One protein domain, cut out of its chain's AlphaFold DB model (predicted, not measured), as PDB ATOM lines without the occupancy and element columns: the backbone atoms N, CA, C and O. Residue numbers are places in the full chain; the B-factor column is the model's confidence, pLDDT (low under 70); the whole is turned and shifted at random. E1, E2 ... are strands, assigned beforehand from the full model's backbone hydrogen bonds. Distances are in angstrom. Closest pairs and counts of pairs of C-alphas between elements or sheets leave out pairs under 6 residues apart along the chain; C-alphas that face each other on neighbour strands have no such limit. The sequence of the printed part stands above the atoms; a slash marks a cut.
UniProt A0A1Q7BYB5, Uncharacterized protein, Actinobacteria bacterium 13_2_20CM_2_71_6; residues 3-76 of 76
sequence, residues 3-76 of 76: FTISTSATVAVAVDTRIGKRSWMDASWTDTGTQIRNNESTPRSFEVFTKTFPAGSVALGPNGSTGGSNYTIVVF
ATOM      1  N   PHE A   3     147.647 157.869 148.651       96.44
ATOM      2  CA  PHE A   3     147.705 157.205 147.348       96.44
ATOM      3  C   PHE A   3     146.556 157.687 146.459       96.44
ATOM      4  O   PHE A   3     145.637 158.353 146.935       96.44
ATOM      5  N   THR A   4     146.606 157.371 145.167       97.88
ATOM      6  CA  THR A   4     145.597 157.799 144.187       97.88
ATOM      7  C   THR A   4     144.907 156.590 143.575       97.88
ATOM      8  O   THR A   4     145.570 155.628 143.197       97.88
ATOM      9  N   ILE A   5     143.582 156.660 143.456       97.50
ATOM     10  CA  ILE A   5     142.751 155.685 142.742       97.50
ATOM     11  C   ILE A   5     142.150 156.341 141.496       97.50
ATOM     12  O   ILE A   5     141.688 157.480 141.545       97.50
ATOM     13  N   SER A   6     142.181 155.645 140.359       97.56
ATOM     14  CA  SER A   6     141.708 156.170 139.066       97.56
ATOM     15  C   SER A   6     140.196 156.050 138.868       97.56
ATOM     16  O   SER A   6     139.633 156.697 137.989       97.56
ATOM     17  N   THR A   7     139.534 155.226 139.673       97.69
ATOM     18  CA  THR A   7     138.090 154.975 139.647       97.69
ATOM     19  C   THR A   7     137.558 154.917 141.073       97.69
ATOM     20  O   THR A   7     138.333 154.811 142.022       97.69
ATOM     21  N   SER A   8     136.233 154.985 141.228       98.00
ATOM     22  CA  SER A   8     135.594 154.683 142.511       98.00
ATOM     23  C   SER A   8     136.002 153.281 142.968       98.00
ATOM     24  O   SER A   8     135.894 152.344 142.179       98.00
ATOM     25  N   ALA A   9     136.458 153.148 144.212       98.44
ATOM     26  CA  ALA A   9     136.941 151.887 144.769       98.44
ATOM     27  C   ALA A   9     136.620 151.776 146.262       98.44
ATOM     28  O   ALA A   9     136.519 152.779 146.980       98.44
ATOM     29  N   THR A  10     136.487 150.548 146.742       98.44
ATOM     30  CA  THR A  10     136.400 150.241 148.166       98.44
ATOM     31  C   THR A  10     137.801 150.028 148.714       98.44
ATOM     32  O   THR A  10     138.575 149.207 148.226       98.44
ATOM     33  N   VAL A  11     138.133 150.782 149.755       98.38
ATOM     34  CA  VAL A  11     139.382 150.631 150.496       98.38
ATOM     35  C   VAL A  11     139.070 149.845 151.760       98.38
ATOM     36  O   VAL A  11     138.294 150.298 152.605       98.38
ATOM     37  N   ALA A  12     139.681 148.674 151.888       98.19
ATOM     38  CA  ALA A  12     139.688 147.882 153.105       98.19
ATOM     39  C   ALA A  12     140.970 148.155 153.894       98.19
ATOM     40  O   ALA A  12     142.070 148.157 153.338       98.19
ATOM     41  N   VAL A  13     140.829 148.365 155.198       97.81
ATOM     42  CA  VAL A  13     141.941 148.534 156.129       97.81
ATOM     43  C   VAL A  13     141.808 147.497 157.232       97.81
ATOM     44  O   VAL A  13     140.870 147.543 158.025       97.81
ATOM     45  N   ALA A  14     142.761 146.571 157.278       97.56
ATOM     46  CA  ALA A  14     142.856 145.560 158.322       97.56
ATOM     47  C   ALA A  14     143.697 146.109 159.481       97.56
ATOM     48  O   ALA A  14     144.892 146.374 159.309       97.56
ATOM     49  N   VAL A  15     143.082 146.300 160.648       96.75
ATOM     50  CA  VAL A  15     143.704 146.907 161.834       96.75
ATOM     51  C   VAL A  15     143.848 145.875 162.938       96.75
ATOM     52  O   VAL A  15     142.902 145.164 163.253       96.75
ATOM     53  N   ASP A  16     145.030 145.815 163.553       96.38
ATOM     54  CA  ASP A  16     145.314 144.917 164.672       96.38
ATOM     55  C   ASP A  16     144.270 145.080 165.786       96.38
ATOM     56  O   ASP A  16     144.054 146.185 166.299       96.38
ATOM     57  N   THR A  17     143.634 143.979 166.185       95.69
ATOM     58  CA  THR A  17     142.535 144.000 167.164       95.69
ATOM     59  C   THR A  17     142.973 144.489 168.544       95.69
ATOM     60  O   THR A  17     142.145 144.979 169.308       95.69
ATOM     61  N   ARG A  18     144.274 144.435 168.863       93.31
ATOM     62  CA  ARG A  18     144.840 144.980 170.111       93.31
ATOM     63  C   ARG A  18     144.872 146.506 170.129       93.31
ATOM     64  O   ARG A  18     144.937 147.103 171.199       93.31
ATOM     65  N   ILE A  19     144.899 147.124 168.948       91.75
ATOM     66  CA  ILE A  19     144.895 148.578 168.776       91.75
ATOM     67  C   ILE A  19     143.459 149.080 168.574       91.75
ATOM     68  O   ILE A  19     143.107 150.141 169.089       91.75
ATOM     69  N   GLY A  20     142.644 148.327 167.833       91.00
ATOM     70  CA  GLY A  20     141.265 148.690 167.515       91.00
ATOM     71  C   GLY A  20     141.143 149.829 166.495       91.00
ATOM     72  O   GLY A  20     142.130 150.293 165.915       91.00
ATOM     73  N   LYS A  21     139.900 150.273 166.261       93.25
ATOM     74  CA  LYS A  21     139.557 151.302 165.265       93.25
ATOM     75  C   LYS A  21     140.387 152.574 165.477       93.25
ATOM     76  O   LYS A  21     140.505 153.089 166.590       93.25
ATOM     77  N   ARG A  22     140.974 153.102 164.399       92.94
ATOM     78  CA  ARG A  22     141.830 154.293 164.474       92.94
ATOM     79  C   ARG A  22     141.010 155.572 164.620       92.94
ATOM     80  O   ARG A  22     139.944 155.689 164.036       92.94
ATOM     81  N   SER A  23     141.549 156.576 165.313       93.25
ATOM     82  CA  SER A  23     140.867 157.866 165.526       93.25
ATOM     83  C   SER A  23     140.540 158.637 164.241       93.25
ATOM     84  O   SER A  23     139.606 159.427 164.225       93.25
ATOM     85  N   TRP A  24     141.295 158.412 163.162       94.75
ATOM     86  CA  TRP A  24     141.023 158.993 161.843       94.75
ATOM     87  C   TRP A  24     139.966 158.213 161.048       94.75
ATOM     88  O   TRP A  24     139.498 158.695 160.017       94.75
ATOM     89  N   MET A  25     139.590 157.011 161.496       96.19
ATOM     90  CA  MET A  25     138.472 156.270 160.925       96.19
ATOM     91  C   MET A  25     137.182 156.840 161.505       96.19
ATOM     92  O   MET A  25     136.723 156.441 162.573       96.19
ATOM     93  N   ASP A  26     136.606 157.806 160.803       96.00
ATOM     94  CA  ASP A  26     135.323 158.403 161.161       96.00
ATOM     95  C   ASP A  26     134.142 157.397 161.056       96.00
ATOM     96  O   ASP A  26     134.304 156.181 160.880       96.00
ATOM     97  N   ALA A  27     132.917 157.907 161.193       96.62
ATOM     98  CA  ALA A  27     131.691 157.111 161.135       96.62
ATOM     99  C   ALA A  27     131.393 156.495 159.753       96.62
ATOM    100  O   ALA A  27     130.563 155.599 159.667       96.62
ATOM    101  N   SER A  28     132.060 156.940 158.683       97.06
ATOM    102  CA  SER A  28     131.877 156.385 157.333       97.06
ATOM    103  C   SER A  28     132.672 155.101 157.080       97.06
ATOM    104  O   SER A  28     132.518 154.487 156.029       97.06
ATOM    105  N   TRP A  29     133.520 154.694 158.029       98.12
ATOM    106  CA  TRP A  29     134.167 153.384 158.014       98.12
ATOM    107  C   TRP A  29     133.255 152.333 158.631       98.12
ATOM    108  O   TRP A  29     132.939 152.403 159.826       98.12
ATOM    109  N   THR A  30     132.912 151.336 157.826       98.44
ATOM    110  CA  THR A  30     132.078 150.202 158.216       98.44
ATOM    111  C   THR A  30     132.953 149.068 158.725       98.44
ATOM    112  O   THR A  30     133.863 148.623 158.022       98.44
ATOM    113  N   ASP A  31     132.676 148.606 159.941       97.94
ATOM    114  CA  ASP A  31     133.211 147.346 160.454       97.94
ATOM    115  C   ASP A  31     132.557 146.180 159.703       97.94
ATOM    116  O   ASP A  31     131.331 146.123 159.584       97.94
ATOM    117  N   THR A  32     133.369 145.286 159.148       97.94
ATOM    118  CA  THR A  32     132.869 144.132 158.392       97.94
ATOM    119  C   THR A  32     132.594 142.918 159.277       97.94
ATOM    120  O   THR A  32     131.987 141.957 158.799       97.94
ATOM    121  N   GLY A  33     133.064 142.919 160.531       97.44
ATOM    122  CA  GLY A  33     133.079 141.748 161.412       97.44
ATOM    123  C   GLY A  33     133.983 140.611 160.916       97.44
ATOM    124  O   GLY A  33     133.921 139.497 161.441       97.44
ATOM    125  N   THR A  34     134.778 140.853 159.869       97.81
ATOM    126  CA  THR A  34     135.698 139.877 159.285       97.81
ATOM    127  C   THR A  34     137.094 140.107 159.832       97.81
ATOM    128  O   THR A  34     137.659 141.194 159.705       97.81
ATOM    129  N   GLN A  35     137.703 139.035 160.340       97.38
ATOM    130  CA  GLN A  35     139.071 139.068 160.834       97.38
ATOM    131  C   GLN A  35     140.025 138.294 159.940       97.38
ATOM    132  O   GLN A  35     139.787 137.140 159.581       97.38
ATOM    133  N   ILE A  36     141.163 138.916 159.652       96.25
ATOM    134  CA  ILE A  36     142.308 138.249 159.040       96.25
ATOM    135  C   ILE A  36     143.243 137.833 160.167       96.25
ATOM    136  O   ILE A  36     143.641 138.660 160.990       96.25
ATOM    137  N   ARG A  37     143.619 136.555 160.202       97.00
ATOM    138  CA  ARG A  37     144.610 136.032 161.145       97.00
ATOM    139  C   ARG A  37     145.875 135.664 160.389       97.00
ATOM    140  O   ARG A  37     145.817 134.880 159.444       97.00
ATOM    141  N   ASN A  38     147.006 136.226 160.794       94.31
ATOM    142  CA  ASN A  38     148.289 135.882 160.189       94.31
ATOM    143  C   ASN A  38     148.906 134.623 160.825       94.31
ATOM    144  O   ASN A  38     148.343 134.023 161.743       94.31
ATOM    145  N   ASN A  39     150.066 134.217 160.315       95.44
ATOM    146  CA  ASN A  39     150.777 132.997 160.699       95.44
ATOM    147  C   ASN A  39     152.130 133.270 161.387       95.44
ATOM    148  O   ASN A  39     153.044 132.454 161.286       95.44
ATOM    149  N   GLU A  40     152.275 134.406 162.079       93.12
ATOM    150  CA  GLU A  40     153.431 134.666 162.952       93.12
ATOM    151  C   GLU A  40     153.529 133.626 164.090       93.12
ATOM    152  O   GLU A  40     152.547 132.958 164.419       93.12
ATOM    153  N   SER A  41     154.689 133.536 164.760       96.06
ATOM    154  CA  SER A  41     154.884 132.626 165.908       96.06
ATOM    155  C   SER A  41     153.852 132.843 167.020       96.06
ATOM    156  O   SER A  41     153.385 131.885 167.633       96.06
ATOM    157  N   THR A  42     153.468 134.103 167.246       93.81
ATOM    158  CA  THR A  42     152.281 134.481 168.016       93.81
ATOM    159  C   THR A  42     151.291 135.124 167.048       93.81
ATOM    160  O   THR A  42     151.440 136.314 166.757       93.81
ATOM    161  N   PRO A  43     150.288 134.376 166.550       95.25
ATOM    162  CA  PRO A  43     149.362 134.876 165.545       95.25
ATOM    163  C   PRO A  43     148.672 136.169 165.970       95.25
ATOM    164  O   PRO A  43     148.225 136.307 167.115       95.25
ATOM    165  N   ARG A  44     148.547 137.097 165.027       95.88
ATOM    166  CA  ARG A  44     147.836 138.365 165.191       95.88
ATOM    167  C   ARG A  44     146.550 138.342 164.381       95.88
ATOM    168  O   ARG A  44     146.532 137.836 163.258       95.88
ATOM    169  N   SER A  45     145.495 138.895 164.969       97.19
ATOM    170  CA  SER A  45     144.210 139.107 164.309       97.19
ATOM    171  C   SER A  45     144.053 140.576 163.949       97.19
ATOM    172  O   SER A  45     144.460 141.458 164.708       97.19
ATOM    173  N   PHE A  46     143.435 140.822 162.802       97.88
ATOM    174  CA  PHE A  46     143.184 142.151 162.274       97.88
ATOM    175  C   PHE A  46     141.719 142.259 161.876       97.88
ATOM    176  O   PHE A  46     141.263 141.473 161.048       97.88
ATOM    177  N   GLU A  47     141.006 143.222 162.452       98.06
ATOM    178  CA  GLU A  47     139.629 143.545 162.077       98.06
ATOM    179  C   GLU A  47     139.625 144.353 160.783       98.06
ATOM    180  O   GLU A  47     140.433 145.278 160.624       98.06
ATOM    181  N   VAL A  48     138.738 144.007 159.852       98.38
ATOM    182  CA  VAL A  48     138.664 144.664 158.547       98.38
ATOM    183  C   VAL A  48     137.585 145.740 158.561       98.38
ATOM    184  O   VAL A  48     136.396 145.459 158.705       98.38
ATOM    185  N   PHE A  49     138.005 146.982 158.324       98.50
ATOM    186  CA  PHE A  49     137.116 148.123 158.111       98.50
ATOM    187  C   PHE A  49     137.108 148.515 156.637       98.50
ATOM    188  O   PHE A  49     138.154 148.503 155.991       98.50
ATOM    189  N   THR A  50     135.957 148.916 156.102       98.56
ATOM    190  CA  THR A  50     135.821 149.322 154.694       98.56
ATOM    191  C   THR A  50     135.221 150.713 154.551       98.56
ATOM    192  O   THR A  50     134.395 151.140 155.359       98.56
ATOM    193  N   LYS A  51     135.645 151.427 153.505       98.44
ATOM    194  CA  LYS A  51     135.053 152.693 153.063       98.44
ATOM    195  C   LYS A  51     135.209 152.828 151.552       98.44
ATOM    196  O   LYS A  51     136.287 152.580 151.012       98.44
ATOM    197  N   THR A  52     134.150 153.247 150.869       98.38
ATOM    198  CA  THR A  52     134.206 153.569 149.439       98.38
ATOM    199  C   THR A  52     134.697 154.997 149.241       98.38
ATOM    200  O   THR A  52     134.233 155.927 149.902       98.38
ATOM    201  N   PHE A  53     135.635 155.168 148.314       98.31
ATOM    202  CA  PHE A  53     136.166 156.457 147.899       98.31
ATOM    203  C   PHE A  53     135.896 156.668 146.405       98.31
ATOM    204  O   PHE A  53     136.035 155.722 145.626       98.31
ATOM    205  N   PRO A  54     135.531 157.890 145.976       98.25
ATOM    206  CA  PRO A  54     135.520 158.234 144.559       98.25
ATOM    207  C   PRO A  54     136.948 158.256 143.994       98.25
ATOM    208  O   PRO A  54     137.919 158.308 144.749       98.25
ATOM    209  N   ALA A  55     137.071 158.280 142.664       98.38
ATOM    210  CA  ALA A  55     138.357 158.496 142.002       98.38
ATOM    211  C   ALA A  55     139.053 159.753 142.558       98.38
ATOM    212  O   ALA A  55     138.416 160.792 142.744       98.38
ATOM    213  N   GLY A  56     140.360 159.665 142.806       98.25
ATOM    214  CA  GLY A  56     141.149 160.759 143.358       98.25
ATOM    215  C   GLY A  56     142.114 160.326 144.457       98.25
ATOM    216  O   GLY A  56     142.542 159.175 144.534       98.25
ATOM    217  N   SER A  57     142.509 161.298 145.279       97.75
ATOM    218  CA  SER A  57     143.458 161.098 146.375       97.75
ATOM    219  C   SER A  57     142.767 160.510 147.604       97.75
ATOM    220  O   SER A  57     141.778 161.057 148.093       97.75
ATOM    221  N   VAL A  58     143.328 159.428 148.136       97.75
ATOM    222  CA  VAL A  58     142.946 158.820 149.409       97.75
ATOM    223  C   VAL A  58     144.039 159.115 150.428       97.75
ATOM    224  O   VAL A  58     145.210 158.791 150.218       97.75
ATOM    225  N   ALA A  59     143.652 159.713 151.555       96.88
ATOM    226  CA  ALA A  59     144.538 159.989 152.678       96.88
ATOM    227  C   ALA A  59     144.132 159.141 153.888       96.88
ATOM    228  O   ALA A  59     143.042 159.301 154.436       96.88
ATOM    229  N   LEU A  60     145.030 158.255 154.316       96.56
ATOM    230  CA  LEU A  60     144.880 157.459 155.531       96.56
ATOM    231  C   LEU A  60     145.792 158.006 156.627       96.56
ATOM    232  O   LEU A  60     146.946 158.387 156.381       96.56
ATOM    233  N   GLY A  61     145.276 158.031 157.852       95.12
ATOM    234  CA  GLY A  61     146.018 158.526 159.002       95.12
ATOM    235  C   GLY A  61     147.080 157.541 159.516       95.12
ATOM    236  O   GLY A  61     147.236 156.427 159.004       95.12
ATOM    237  N   PRO A  62     147.854 157.948 160.534       92.62
ATOM    238  CA  PRO A  62     148.895 157.107 161.118       92.62
ATOM    239  C   PRO A  62     148.308 155.880 161.831       92.62
ATOM    240  O   PRO A  62     147.175 155.909 162.318       92.62
ATOM    241  N   ASN A  63     149.109 154.814 161.963       89.75
ATOM    242  CA  ASN A  63     148.738 153.655 162.785       89.75
ATOM    243  C   ASN A  63     148.616 154.025 164.272       89.75
ATOM    244  O   ASN A  63     147.872 153.386 164.997       89.75
ATOM    245  N   GLY A  64     149.317 155.077 164.720       78.06
ATOM    246  CA  GLY A  64     149.093 155.755 166.002       78.06
ATOM    247  C   GLY A  64     149.189 154.871 167.253       78.06
ATOM    248  O   GLY A  64     148.536 155.177 168.248       78.06
ATOM    249  N   SER A  65     149.954 153.779 167.192       77.25
ATOM    250  CA  SER A  65     150.325 152.920 168.321       77.25
ATOM    251  C   SER A  65     151.713 152.329 168.077       77.25
ATOM    252  O   SER A  65     152.051 151.996 166.942       77.25
ATOM    253  N   THR A  66     152.504 152.194 169.142       75.81
ATOM    254  CA  THR A  66     153.823 151.537 169.143       75.81
ATOM    255  C   THR A  66     153.762 150.078 169.615       75.81
ATOM    256  O   THR A  66     154.767 149.379 169.548       75.81
ATOM    257  N   GLY A  67     152.598 149.607 170.090       78.50
ATOM    258  CA  GLY A  67     152.426 148.291 170.728       78.50
ATOM    259  C   GLY A  67     151.736 147.214 169.879       78.50
ATOM    260  O   GLY A  67     151.534 146.097 170.358       78.50
ATOM    261  N   GLY A  68     151.353 147.517 168.637       85.06
ATOM    262  CA  GLY A  68     150.717 146.549 167.737       85.06
ATOM    263  C   GLY A  68     151.245 146.624 166.310       85.06
ATOM    264  O   GLY A  68     152.145 147.407 166.005       85.06
ATOM    265  N   SER A  69     150.703 145.771 165.449       91.81
ATOM    266  CA  SER A  69     151.154 145.649 164.065       91.81
ATOM    267  C   SER A  69     150.686 146.838 163.217       91.81
ATOM    268  O   SER A  69     149.694 147.500 163.533       91.81
ATOM    269  N   ASN A  70     151.409 147.131 162.132       93.31
ATOM    270  CA  ASN A  70     150.929 148.080 161.125       93.31
ATOM    271  C   ASN A  70     149.638 147.559 160.482       93.31
ATOM    272  O   ASN A  70     149.457 146.349 160.337       93.31
ATOM    273  N   TYR A  71     148.756 148.474 160.083       94.81
ATOM    274  CA  TYR A  71     147.571 148.103 159.320       94.81
ATOM    275  C   TYR A  71     147.939 147.713 157.883       94.81
ATOM    276  O   TYR A  71     148.926 148.194 157.325       94.81
ATOM    277  N   THR A  72     147.113 146.865 157.274       95.50
ATOM    278  CA  THR A  72     147.216 146.490 155.853       95.50
ATOM    279  C   THR A  72     146.103 147.165 155.064       95.50
ATOM    280  O   THR A  72     144.992 147.297 155.572       95.50
ATOM    281  N   ILE A  73     146.393 147.588 153.832       97.00
ATOM    282  CA  ILE A  73     145.422 148.214 152.929       97.00
ATOM    283  C   ILE A  73     145.190 147.293 151.734       97.00
ATOM    284  O   ILE A  73     146.153 146.821 151.129       97.00
ATOM    285  N   VAL A  74     143.928 147.096 151.368       97.31
ATOM    286  CA  VAL A  74     143.512 146.446 150.119       97.31
ATOM    287  C   VAL A  74     142.530 147.370 149.400       97.31
ATOM    288  O   VAL A  74     141.704 148.013 150.046       97.31
ATOM    289  N   VAL A  75     142.630 147.465 148.077       96.94
ATOM    290  CA  VAL A  75     141.783 148.329 147.240       96.94
ATOM    291  C   VAL A  75     141.144 147.472 146.148       96.94
ATOM    292  O   VAL A  75     141.873 146.732 145.486       96.94
ATOM    293  N   PHE A  76     139.819 147.551 145.983       94.81
ATOM    294  CA  PHE A  76     139.053 146.780 144.992       94.81
ATOM    295  C   PHE A  76     137.780 147.492 144.522       94.81
ATOM    296  O   PHE A  76     137.266 148.372 145.254       94.81
TER     297      PHE A  76
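What this domain is: This is residues 3 to 76 of the 76 residues of an uncharacterized protein of Actinobacteria bacterium 13_2_20CM_2_71_6 (UniProt A0A1Q7BYB5). A strongly twisted wall of four antiparallel strands, in the order E3, E4, E2, E6, has the small two-stranded antiparallel ribbon E1 and E5 over one face at one end. The long loops 17 to 29 and 60 to 71 lie on that same side, and the other face is bare. The 74 printed residues hold six named strands, E1 to E6 in chain order, and no named helix. The class is all strand, with 36 residues, under half, in named elements. The whole is compact, with a radius of gyration of the C-alphas of 12.6 A, but elongated, spanning 38 by 21 by 20 A.

How they stand to each other: E4, residues 45 to 53, and E2, residues 9 to 16, are antiparallel inner strands at 156 degrees, with N 13 and O 49 2.8 A apart, within hydrogen-bond range. Edge strand E3, residues 30 to 37, forms a hairpin with E4, with N 46 and O 36 at 2.8 A; E3 bends by 62 degrees at residue 33. Edge strand E6, residues 72 to 75, is antiparallel to E2 at 167 degrees, with N 12 and O 74 at 2.8 A. E1, residues 3 to 5, and E5, residues 56 to 59, are antiparallel at 144 degrees, with N 58 and O 3 at 2.8 A. E1 and E4 are only just apart, their closest C-alphas 8.4 A from each other.

Where its parts are: E1 begins at C-alpha 3, (147.705, 157.205, 147.348). E4 measures 25.2 A, E2 22.7 A and E3 19.1 A. E6 ends at C-alpha 75, (141.783, 148.329, 147.240).

The domain as a whole: The C-alphas of Ser 41 and Ala 55, the two farthest apart, are 38.9 A from each other. The links E2 to E3 and E5 to E6 are long. The printed part has no cut; its mean pLDDT is 95.2, and no printed residue is under 70.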